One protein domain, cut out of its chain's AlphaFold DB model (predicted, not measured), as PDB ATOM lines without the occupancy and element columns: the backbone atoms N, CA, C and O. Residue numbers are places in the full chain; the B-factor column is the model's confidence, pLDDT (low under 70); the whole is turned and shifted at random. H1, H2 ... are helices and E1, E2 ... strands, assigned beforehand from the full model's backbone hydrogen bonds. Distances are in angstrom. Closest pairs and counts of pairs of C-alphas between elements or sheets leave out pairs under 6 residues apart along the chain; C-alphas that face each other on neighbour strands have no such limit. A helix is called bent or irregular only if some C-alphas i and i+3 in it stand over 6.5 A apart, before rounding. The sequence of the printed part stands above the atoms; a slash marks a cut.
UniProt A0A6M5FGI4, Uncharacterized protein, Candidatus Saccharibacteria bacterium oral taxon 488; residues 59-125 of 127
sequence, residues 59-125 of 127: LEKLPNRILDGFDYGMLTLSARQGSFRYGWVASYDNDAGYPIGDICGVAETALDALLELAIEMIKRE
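This is residues 59 to 125 of the 127 residues of an uncharacterized protein of Candidatus Saccharibacteria bacterium oral taxon 488 (UniProt A0A6M5FGI4). A strongly curled sheet of four antiparallel strands, bent like part of a barrel, has one helix, H1, packed slantwise on one of its faces, next to E4 and E3. The chain goes back and forth through E1, E2, E3 and E4, then turns into H1, which covers the E4 and E3 part of that face; the short strand E1 lies at the far edge of the sheet. The printed part has 67 residues with four named strands and one named helix, in the order E1, E2, E3, E4, H1, and the sheet's order is E1, E2, E3, E4. The class is mixed, helices and strands, and the whole is compact, with a radius of gyration of the C-alphas of 11.4 A and a rounded outline of 32 by 24 by 18 A.

E1, residues 65 to 68, is an edge strand and forms a hairpin with E2, residues 71 to 80. They are antiparallel at 118 degrees, and N 66 and O 73 are within hydrogen-bond range at 3.0 A. E2 bends by 68 degrees at residue 77, and its pairing is staggered: it pairs with E1 over residues 71 to 74 and with E3, residues 87 to 93, over residues 74 to 80. E2 and E3 are a hairpin, antiparallel at 169 degrees, with N 76 and O 91 at 2.8 A and N 91 and O 76 at 3.0 A, both within hydrogen-bond range. E3 forms the next hairpin with E4, residues 99 to 107, the other edge strand. These two are antiparallel at 162 degrees; N 90 and O 105, 2.9 A, and N 105 and O 90, 2.8 A, are within hydrogen-bond range. E4 bends by 110 degrees at residue 102. The four strands make a meander, each strand the antiparallel neighbour of the one before. The sheet is strongly twisted, with C-alphas up to 5.4 A off its best plane, and curled, the way across it turning by 127 degrees. H1, residues 110 to 123, is on the sheet at a height of 7.7 A, which gives two layers, a helix on one face of a sheet. H1 lies over E4 and only just over E3, where 3 of its C-alphas fall. On the local plane its line and that of E4 stand at 36 degrees, slantwise to the strands. The closest C-alphas of E4 and H1 are those of Gly 105 and Ala 113, 4.4 A; those of E3 and H1 are Trp 88 and Ala 110, 5.3 A. In H1 every O i to N i+4 pair is within hydrogen-bond range.

Residues 59 to 64 come before E1, which begins at C-alpha 65, (174.955, 131.955, 137.198), and measures 10.1 A to C-alpha 68. E2, the longest strand by residues, measures 23.2 A from C-alpha 71 to C-alpha 80. E3 measures 17.0 A from C-alpha 87 to C-alpha 93, and E4 measures 15.7 A from C-alpha 99, (184.494, 133.641, 130.056), to C-alpha 107. H1 measures 20.1 A from C-alpha 110 to C-alpha 123, (189.495, 128.408, 146.136), and is not bent.

The two C-alphas farthest apart are those of Ser 83 and Glu 125, 33.2 A. The printed part has no cut. The links E1 to E2, E3 to E4 and E4 to H1 are tight, and the link E2 to E3, with 6 residues, is short; no link is long. The mean pLDDT of the printed part is 86.5, and residues 81 to 86, which make up that short link, are under 70.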
ATOM      1  N   LEU A  59     177.220 119.677 138.088       93.62
ATOM      2  CA  LEU A  59     176.268 120.637 137.517       93.62
ATOM      3  C   LEU A  59     175.153 121.015 138.502       93.62
ATOM      4  O   LEU A  59     174.668 122.138 138.459       93.62
ATOM      5  N   GLU A  60     174.759 120.114 139.405       93.44
ATOM      6  CA  GLU A  60     173.807 120.434 140.478       93.44
ATOM      7  C   GLU A  60     174.427 121.340 141.556       93.44
ATOM      8  O   GLU A  60     173.733 122.163 142.154       93.44
ATOM      9  N   LYS A  61     175.725 121.171 141.850       92.56
ATOM     10  CA  LYS A  61     176.411 121.926 142.912       92.56
ATOM     11  C   LYS A  61     176.946 123.275 142.464       92.56
ATOM     12  O   LYS A  61     176.995 124.195 143.279       92.56
ATOM     13  N   LEU A  62     177.365 123.389 141.211       93.50
ATOM     14  CA  LEU A  62     177.859 124.641 140.658       93.50
ATOM     15  C   LEU A  62     176.685 125.599 140.420       93.50
ATOM     16  O   LEU A  62     175.634 125.183 139.933       93.50
ATOM     17  N   PRO A  63     176.824 126.892 140.751       92.19
ATOM     18  CA  PRO A  63     175.769 127.853 140.506       92.19
ATOM     19  C   PRO A  63     175.565 127.976 139.000       92.19
ATOM     20  O   PRO A  63     176.523 128.052 138.239       92.19
ATOM     21  N   ASN A  64     174.312 128.045 138.558       91.56
ATOM     22  CA  ASN A  64     174.003 128.227 137.136       91.56
ATOM     23  C   ASN A  64     174.443 129.602 136.611       91.56
ATOM     24  O   ASN A  64     174.624 129.774 135.405       91.56
ATOM     25  N   ARG A  65     174.582 130.581 137.513       88.25
ATOM     26  CA  ARG A  65     174.955 131.955 137.198       88.25
ATOM     27  C   ARG A  65     175.847 132.541 138.284       88.25
ATOM     28  O   ARG A  65     175.524 132.397 139.462       88.25
ATOM     29  N   ILE A  66     176.882 133.264 137.875       88.31
ATOM     30  CA  ILE A  66     177.704 134.106 138.754       88.31
ATOM     31  C   ILE A  66     177.610 135.575 138.333       88.31
ATOM     32  O   ILE A  66     177.092 135.891 137.256       88.31
ATOM     33  N   LEU A  67     178.089 136.461 139.201       86.75
ATOM     34  CA  LEU A  67     178.178 137.895 138.959       86.75
ATOM     35  C   LEU A  67     179.641 138.323 139.109       86.75
ATOM     36  O   LEU A  67     180.214 138.116 140.171       86.75
ATOM     37  N   ASP A  68     180.208 138.946 138.080       80.38
ATOM     38  CA  ASP A  68     181.533 139.573 138.136       80.38
ATOM     39  C   ASP A  68     181.379 141.067 137.823       80.38
ATOM     40  O   ASP A  68     181.155 141.480 136.682       80.38
ATOM     41  N   GLY A  69     181.381 141.896 138.868       82.94
ATOM     42  CA  GLY A  69     181.061 143.318 138.749       82.94
ATOM     43  C   GLY A  69     179.635 143.560 138.234       82.94
ATOM     44  O   GLY A  69     178.669 143.418 138.983       82.94
ATOM     45  N   PHE A  70     179.507 143.969 136.969       78.12
ATOM     46  CA  PHE A  70     178.218 144.203 136.297       78.12
ATOM     47  C   PHE A  70     177.852 143.114 135.281       78.12
ATOM     48  O   PHE A  70     176.745 143.151 134.739       78.12
ATOM     49  N   ASP A  71     178.747 142.154 135.043       81.75
ATOM     50  CA  ASP A  71     178.545 141.100 134.059       81.75
ATOM     51  C   ASP A  71     177.967 139.842 134.711       81.75
ATOM     52  O   ASP A  71     178.341 139.432 135.814       81.75
ATOM     53  N   TYR A  72     177.031 139.217 133.997       86.12
ATOM     54  CA  TYR A  72     176.469 137.924 134.361       86.12
ATOM     55  C   TYR A  72     177.150 136.830 133.555       86.12
ATOM     56  O   TYR A  72     177.220 136.910 132.330       86.12
ATOM     57  N   GLY A  73     177.611 135.798 134.251       89.94
ATOM     58  CA  GLY A  73     178.229 134.630 133.636       89.94
ATOM     59  C   GLY A  73     177.332 133.424 133.809       89.94
ATOM     60  O   GLY A  73     176.872 133.161 134.919       89.94
ATOM     61  N   MET A  74     177.095 132.691 132.730       93.25
ATOM     62  CA  MET A  74     176.297 131.472 132.716       93.25
ATOM     63  C   MET A  74     177.213 130.257 132.648       93.25
ATOM     64  O   MET A  74     178.125 130.209 131.818       93.25
ATOM     65  N   LEU A  75     176.952 129.266 133.507       94.31
ATOM     66  CA  LEU A  75     177.721 128.026 133.520       94.31
ATOM     67  C   LEU A  75     177.659 127.370 132.138       94.31
ATOM     68  O   LEU A  75     176.593 126.977 131.664       94.31
ATOM     69  N   THR A  76     178.817 127.257 131.505       92.06
ATOM     70  CA  THR A  76     178.968 126.774 130.140       92.06
ATOM     71  C   THR A  76     179.997 125.657 130.117       92.06
ATOM     72  O   THR A  76     181.128 125.808 130.569       92.06
ATOM     73  N   LEU A  77     179.593 124.518 129.558       92.94
ATOM     74  CA  LEU A  77     180.464 123.387 129.272       92.94
ATOM     75  C   LEU A  77     180.521 123.211 127.756       92.94
ATOM     76  O   LEU A  77     179.523 122.869 127.123       92.94
ATOM     77  N   SER A  78     181.690 123.448 127.170       89.31
ATOM     78  CA  SER A  78     181.879 123.421 125.721       89.31
ATOM     79  C   SER A  78     183.024 122.497 125.322       89.31
ATOM     80  O   SER A  78     184.099 122.495 125.922       89.31
ATOM     81  N   ALA A  79     182.801 121.709 124.270       88.88
ATOM     82  CA  ALA A  79     183.874 121.008 123.581       88.88
ATOM     83  C   ALA A  79     184.498 121.977 122.575       88.88
ATOM     84  O   ALA A  79     183.814 122.456 121.667       88.88
ATOM     85  N   ARG A  80     185.790 122.285 122.719       78.31
ATOM     86  CA  ARG A  80     186.492 123.134 121.751       78.31
ATOM     87  C   ARG A  80     187.266 122.253 120.776       78.31
ATOM     88  O   ARG A  80     188.139 121.483 121.162       78.31
ATOM     89  N   GLN A  81     186.935 122.383 119.493       59.34
ATOM     90  CA  GLN A  81     187.741 121.883 118.383       59.34
ATOM     91  C   GLN A  81     188.286 123.089 117.616       59.34
ATOM     92  O   GLN A  81     187.551 123.780 116.916       59.34
ATOM     93  N   GLY A  82     189.575 123.373 117.787       59.84
ATOM     94  CA  GLY A  82     190.256 124.491 117.138       59.84
ATOM     95  C   GLY A  82     191.770 124.429 117.333       59.84
ATOM     96  O   GLY A  82     192.278 123.580 118.060       59.84
ATOM     97  N   SER A  83     192.487 125.349 116.690       51.19
ATOM     98  CA  SER A  83     193.930 125.287 116.403       51.19
ATOM     99  C   SER A  83     194.883 125.186 117.606       51.19
ATOM    100  O   SER A  83     196.070 124.964 117.395       51.19
ATOM    101  N   PHE A  84     194.410 125.362 118.846       48.75
ATOM    102  CA  PHE A  84     195.285 125.463 120.023       48.75
ATOM    103  C   PHE A  84     194.813 124.726 121.284       48.75
ATOM    104  O   PHE A  84     195.549 124.728 122.267       48.75
ATOM    105  N   ARG A  85     193.622 124.109 121.303       54.88
ATOM    106  CA  ARG A  85     193.116 123.381 122.484       54.88
ATOM    107  C   ARG A  85     192.181 122.258 122.043       54.88
ATOM    108  O   ARG A  85     191.039 122.526 121.684       54.88
ATOM    109  N   TYR A  86     192.674 121.023 122.055       66.94
ATOM    110  CA  TYR A  86     191.819 119.839 122.002       66.94
ATOM    111  C   TYR A  86     191.354 119.544 123.427       66.94
ATOM    112  O   TYR A  86     192.193 119.348 124.301       66.94
ATOM    113  N   GLY A  87     190.042 119.552 123.665       85.62
ATOM    114  CA  GLY A  87     189.490 119.209 124.973       85.62
ATOM    115  C   GLY A  87     188.164 119.893 125.287       85.62
ATOM    116  O   GLY A  87     187.471 120.429 124.416       85.62
ATOM    117  N   TRP A  88     187.830 119.857 126.565       92.19
ATOM    118  CA  TRP A  88     186.655 120.454 127.169       92.19
ATOM    119  C   TRP A  88     187.040 121.700 127.951       92.19
ATOM    120  O   TRP A  88     188.094 121.750 128.583       92.19
ATOM    121  N   VAL A  89     186.163 122.695 127.905       91.69
ATOM    122  CA  VAL A  89     186.256 123.909 128.709       91.69
ATOM    123  C   VAL A  89     184.976 124.043 129.517       91.69
ATOM    124  O   VAL A  89     183.885 124.006 128.944       91.69
ATOM    125  N   ALA A  90     185.124 124.197 130.828       93.75
ATOM    126  CA  ALA A  90     184.049 124.563 131.739       93.75
ATOM    127  C   ALA A  90     184.328 125.968 132.284       93.75
ATOM    128  O   ALA A  90     185.391 126.204 132.856       93.75
ATOM    129  N   SER A  91     183.407 126.905 132.090       93.25
ATOM    130  CA  SER A  91     183.567 128.312 132.478       93.25
ATOM    131  C   SER A  91     182.218 128.974 132.740       93.25
ATOM    132  O   SER A  91     181.163 128.372 132.538       93.25
ATOM    133  N   TYR A  92     182.258 130.221 133.196       93.12
ATOM    134  CA  TYR A  92     181.094 131.098 133.236       93.12
ATOM    135  C   TYR A  92     181.200 132.109 132.112       93.12
ATOM    136  O   TYR A  92     182.012 133.022 132.193       93.12
ATOM    137  N   ASP A  93     180.394 131.941 131.071       91.06
ATOM    138  CA  ASP A  93     180.473 132.782 129.881       91.06
ATOM    139  C   ASP A  93     179.387 133.862 129.923       91.06
ATOM    140  O   ASP A  93     178.250 133.601 130.325       91.06
ATOM    141  N   ASN A  94     179.728 135.085 129.518       89.50
ATOM    142  CA  ASN A  94     178.742 136.143 129.307       89.50
ATOM    143  C   ASN A  94     177.897 135.881 128.048       89.50
ATOM    144  O   ASN A  94     178.156 134.954 127.279       89.50
ATOM    145  N   ASP A  95     176.917 136.748 127.783       85.88
ATOM    146  CA  ASP A  95     176.016 136.622 126.625       85.88
ATOM    147  C   ASP A  95     176.743 136.633 125.262       85.88
ATOM    148  O   ASP A  95     176.193 136.191 124.253       85.88
ATOM    149  N   ALA A  96     177.985 137.125 125.217       85.75
ATOM    150  CA  ALA A  96     178.829 137.125 124.026       85.75
ATOM    151  C   ALA A  96     179.711 135.863 123.896       85.75
ATOM    152  O   ALA A  96     180.453 135.740 122.921       85.75
ATOM    153  N   GLY A  97     179.624 134.922 124.843       83.19
ATOM    154  CA  GLY A  97     180.393 133.676 124.852       83.19
ATOM    155  C   GLY A  97     181.837 133.836 125.338       83.19
ATOM    156  O   GLY A  97     182.685 133.001 125.017       83.19
ATOM    157  N   TYR A  98     182.140 134.918 126.065       83.38
ATOM    158  CA  TYR A  98     183.453 135.126 126.673       83.38
ATOM    159  C   TYR A  98     183.423 134.751 128.156       83.38
ATOM    160  O   TYR A  98     182.514 135.201 128.858       83.38
ATOM    161  N   PRO A  99     184.411 133.982 128.646       85.56
ATOM    162  CA  PRO A  99     184.494 133.641 130.056       85.56
ATOM    163  C   PRO A  99     184.713 134.903 130.892       85.56
ATOM    164  O   PRO A  99     185.549 135.742 130.545       85.56
ATOM    165  N   ILE A 100     183.979 135.019 131.993       85.56
ATOM    166  CA  ILE A 100     184.120 136.091 132.980       85.56
ATOM    167  C   ILE A 100     184.821 135.577 134.242       85.56
ATOM    168  O   ILE A 100     184.918 134.367 134.468       85.56
ATOM    169  N   GLY A 101     185.365 136.488 135.049       76.81
ATOM    170  CA  GLY A 101     186.050 136.158 136.297       76.81
ATOM    171  C   GLY A 101     187.418 135.487 136.159       76.81
ATOM    172  O   GLY A 101     188.028 135.195 137.176       76.81
ATOM    173  N   ASP A 102     187.934 135.219 134.953       81.00
ATOM    174  CA  ASP A 102     189.154 134.405 134.748       81.00
ATOM    175  C   ASP A 102     189.085 133.047 135.485       81.00
ATOM    176  O   ASP A 102     190.066 132.559 136.048       81.00
ATOM    177  N   ILE A 103     187.880 132.464 135.547       83.38
ATOM    178  CA  ILE A 103     187.609 131.151 136.141       83.38
ATOM    179  C   ILE A 103     187.237 130.194 135.008       83.38
ATOM    180  O   ILE A 103     186.174 130.309 134.393       83.38
ATOM    181  N   CYS A 104     188.107 129.226 134.729       89.12
ATOM    182  CA  CYS A 104     187.793 128.130 133.822       89.12
ATOM    183  C   CYS A 104     188.561 126.857 134.194       89.12
ATOM    184  O   CYS A 104     189.677 126.926 134.701       89.12
ATOM    185  N   GLY A 105     187.964 125.704 133.908       90.12
ATOM    186  CA  GLY A 105     188.649 124.417 133.861       90.12
ATOM    187  C   GLY A 105     188.853 123.989 132.413       90.12
ATOM    188  O   GLY A 105     187.951 124.151 131.584       90.12
ATOM    189  N   VAL A 106     190.036 123.467 132.088       90.25
ATOM    190  CA  VAL A 106     190.402 123.069 130.722       90.25
ATOM    191  C   VAL A 106     191.090 121.718 130.764       90.25
ATOM    192  O   VAL A 106     192.252 121.616 131.143       90.25
ATOM    193  N   ALA A 107     190.403 120.688 130.282       90.69
ATOM    194  CA  ALA A 107     190.908 119.326 130.365       90.69
ATOM    195  C   ALA A 107     190.542 118.485 129.141       90.69
ATOM    196  O   ALA A 107     189.726 118.869 128.307       90.69
ATOM    197  N   GLU A 108     191.133 117.296 129.034       89.06
ATOM    198  CA  GLU A 108     190.827 116.358 127.949       89.06
ATOM    199  C   GLU A 108     189.395 115.809 128.041       89.06
ATOM    200  O   GLU A 108     188.773 115.521 127.016       89.06
ATOM    201  N   THR A 109     188.843 115.698 129.254       91.12
ATOM    202  CA  THR A 109     187.486 115.196 129.491       91.12
ATOM    203  C   THR A 109     186.579 116.258 130.109       91.12
ATOM    204  O   THR A 109     187.024 117.137 130.845       91.12
ATOM    205  N   ALA A 110     185.275 116.147 129.842       92.50
ATOM    206  CA  ALA A 110     184.261 117.034 130.411       92.50
ATOM    207  C   ALA A 110     184.240 117.008 131.948       92.50
ATOM    208  O   ALA A 110     184.033 118.038 132.583       92.50
ATOM    209  N   LEU A 111     184.450 115.826 132.540       94.50
ATOM    210  CA  LEU A 111     184.458 115.655 133.990       94.50
ATOM    211  C   LEU A 111     185.647 116.377 134.621       94.50
ATOM    212  O   LEU A 111     185.460 117.096 135.596       94.50
ATOM    213  N   ASP A 112     186.842 116.214 134.056       94.06
ATOM    214  CA  ASP A 112     188.047 116.860 134.580       94.06
ATOM    215  C   ASP A 112     187.937 118.390 134.481       94.06
ATOM    216  O   ASP A 112     188.249 119.086 135.443       94.06
ATOM    217  N   ALA A 113     187.385 118.917 133.380       94.19
ATOM    218  CA  ALA A 113     187.160 120.354 133.223       94.19
ATOM    219  C   ALA A 113     186.182 120.906 134.278       94.19
ATOM    220  O   ALA A 113     186.418 121.970 134.844       94.19
ATOM    221  N   LEU A 114     185.101 120.180 134.589       95.56
ATOM    222  CA  LEU A 114     184.174 120.573 135.656       95.56
ATOM    223  C   LEU A 114     184.789 120.454 137.054       95.56
ATOM    224  O   LEU A 114     184.498 121.284 137.911       95.56
ATOM    225  N   LEU A 115     185.620 119.438 137.294       95.56
ATOM    226  CA  LEU A 115     186.335 119.281 138.558       95.56
ATOM    227  C   LEU A 115     187.312 120.439 138.786       95.56
ATOM    228  O   LEU A 115     187.308 121.026 139.865       95.56
ATOM    229  N   GLU A 116     188.100 120.800 137.771       95.25
ATOM    230  CA  GLU A 116     188.988 121.965 137.813       95.25
ATOM    231  C   GLU A 116     188.213 123.259 138.064       95.25
ATOM    232  O   GLU A 116     188.577 124.019 138.962       95.25
ATOM    233  N   LEU A 117     187.113 123.478 137.329       95.06
ATOM    234  CA  LEU A 117     186.244 124.637 137.527       95.06
ATOM    235  C   LEU A 117     185.729 124.701 138.970       95.06
ATOM    236  O   LEU A 117     185.851 125.736 139.619       95.06
ATOM    237  N   ALA A 118     185.187 123.597 139.490       95.19
ATOM    238  CA  ALA A 118     184.656 123.542 140.847       95.19
ATOM    239  C   ALA A 118     185.730 123.858 141.892       95.19
ATOM    240  O   ALA A 118     185.498 124.663 142.791       95.19
ATOM    241  N   ILE A 119     186.917 123.265 141.755       95.00
ATOM    242  CA  ILE A 119     188.053 123.519 142.646       95.00
ATOM    243  C   ILE A 119     188.450 124.998 142.616       95.00
ATOM    244  O   ILE A 119     188.686 125.580 143.674       95.00
ATOM    245  N   GLU A 120     188.516 125.609 141.435       93.19
ATOM    246  CA  GLU A 120     188.891 127.015 141.288       93.19
ATOM    247  C   GLU A 120     187.848 127.950 141.912       93.19
ATOM    248  O   GLU A 120     188.209 128.856 142.662       93.19
ATOM    249  N   MET A 121     186.556 127.687 141.698       91.62
ATOM    250  CA  MET A 121     185.484 128.449 142.344       91.62
ATOM    251  C   MET A 121     185.549 128.365 143.869       91.62
ATOM    252  O   MET A 121     185.402 129.375 144.551       91.62
ATOM    253  N   ILE A 122     185.809 127.171 144.410       92.69
ATOM    254  CA  ILE A 122     185.927 126.975 145.859       92.69
ATOM    255  C   ILE A 122     187.136 127.731 146.413       92.69
ATOM    256  O   ILE A 122     187.035 128.369 147.458       92.69
ATOM    257  N   LYS A 123     188.283 127.683 145.722       90.69
ATOM    258  CA  LYS A 123     189.495 128.408 146.136       90.69
ATOM    259  C   LYS A 123     189.301 129.922 146.156       90.69
ATOM    260  O   LYS A 123     189.961 130.593 146.941       90.69
ATOM    261  N   ARG A 124     188.421 130.442 145.299       86.69
ATOM    262  CA  ARG A 124     188.057 131.863 145.236       86.69
ATOM    263  C   ARG A 124     186.904 132.242 146.168       86.69
ATOM    264  O   ARG A 124     186.493 133.391 146.156       86.69
ATOM    265  N   GLU A 125     186.417 131.299 146.977       84.56
ATOM    266  CA  GLU A 125     185.292 131.487 147.905       84.56
ATOM    267  C   GLU A 125     183.978 131.902 147.214       84.56
ATOM    268  O   GLU A 125     183.080 132.455 147.843       84.56
TER     269      GLU A 125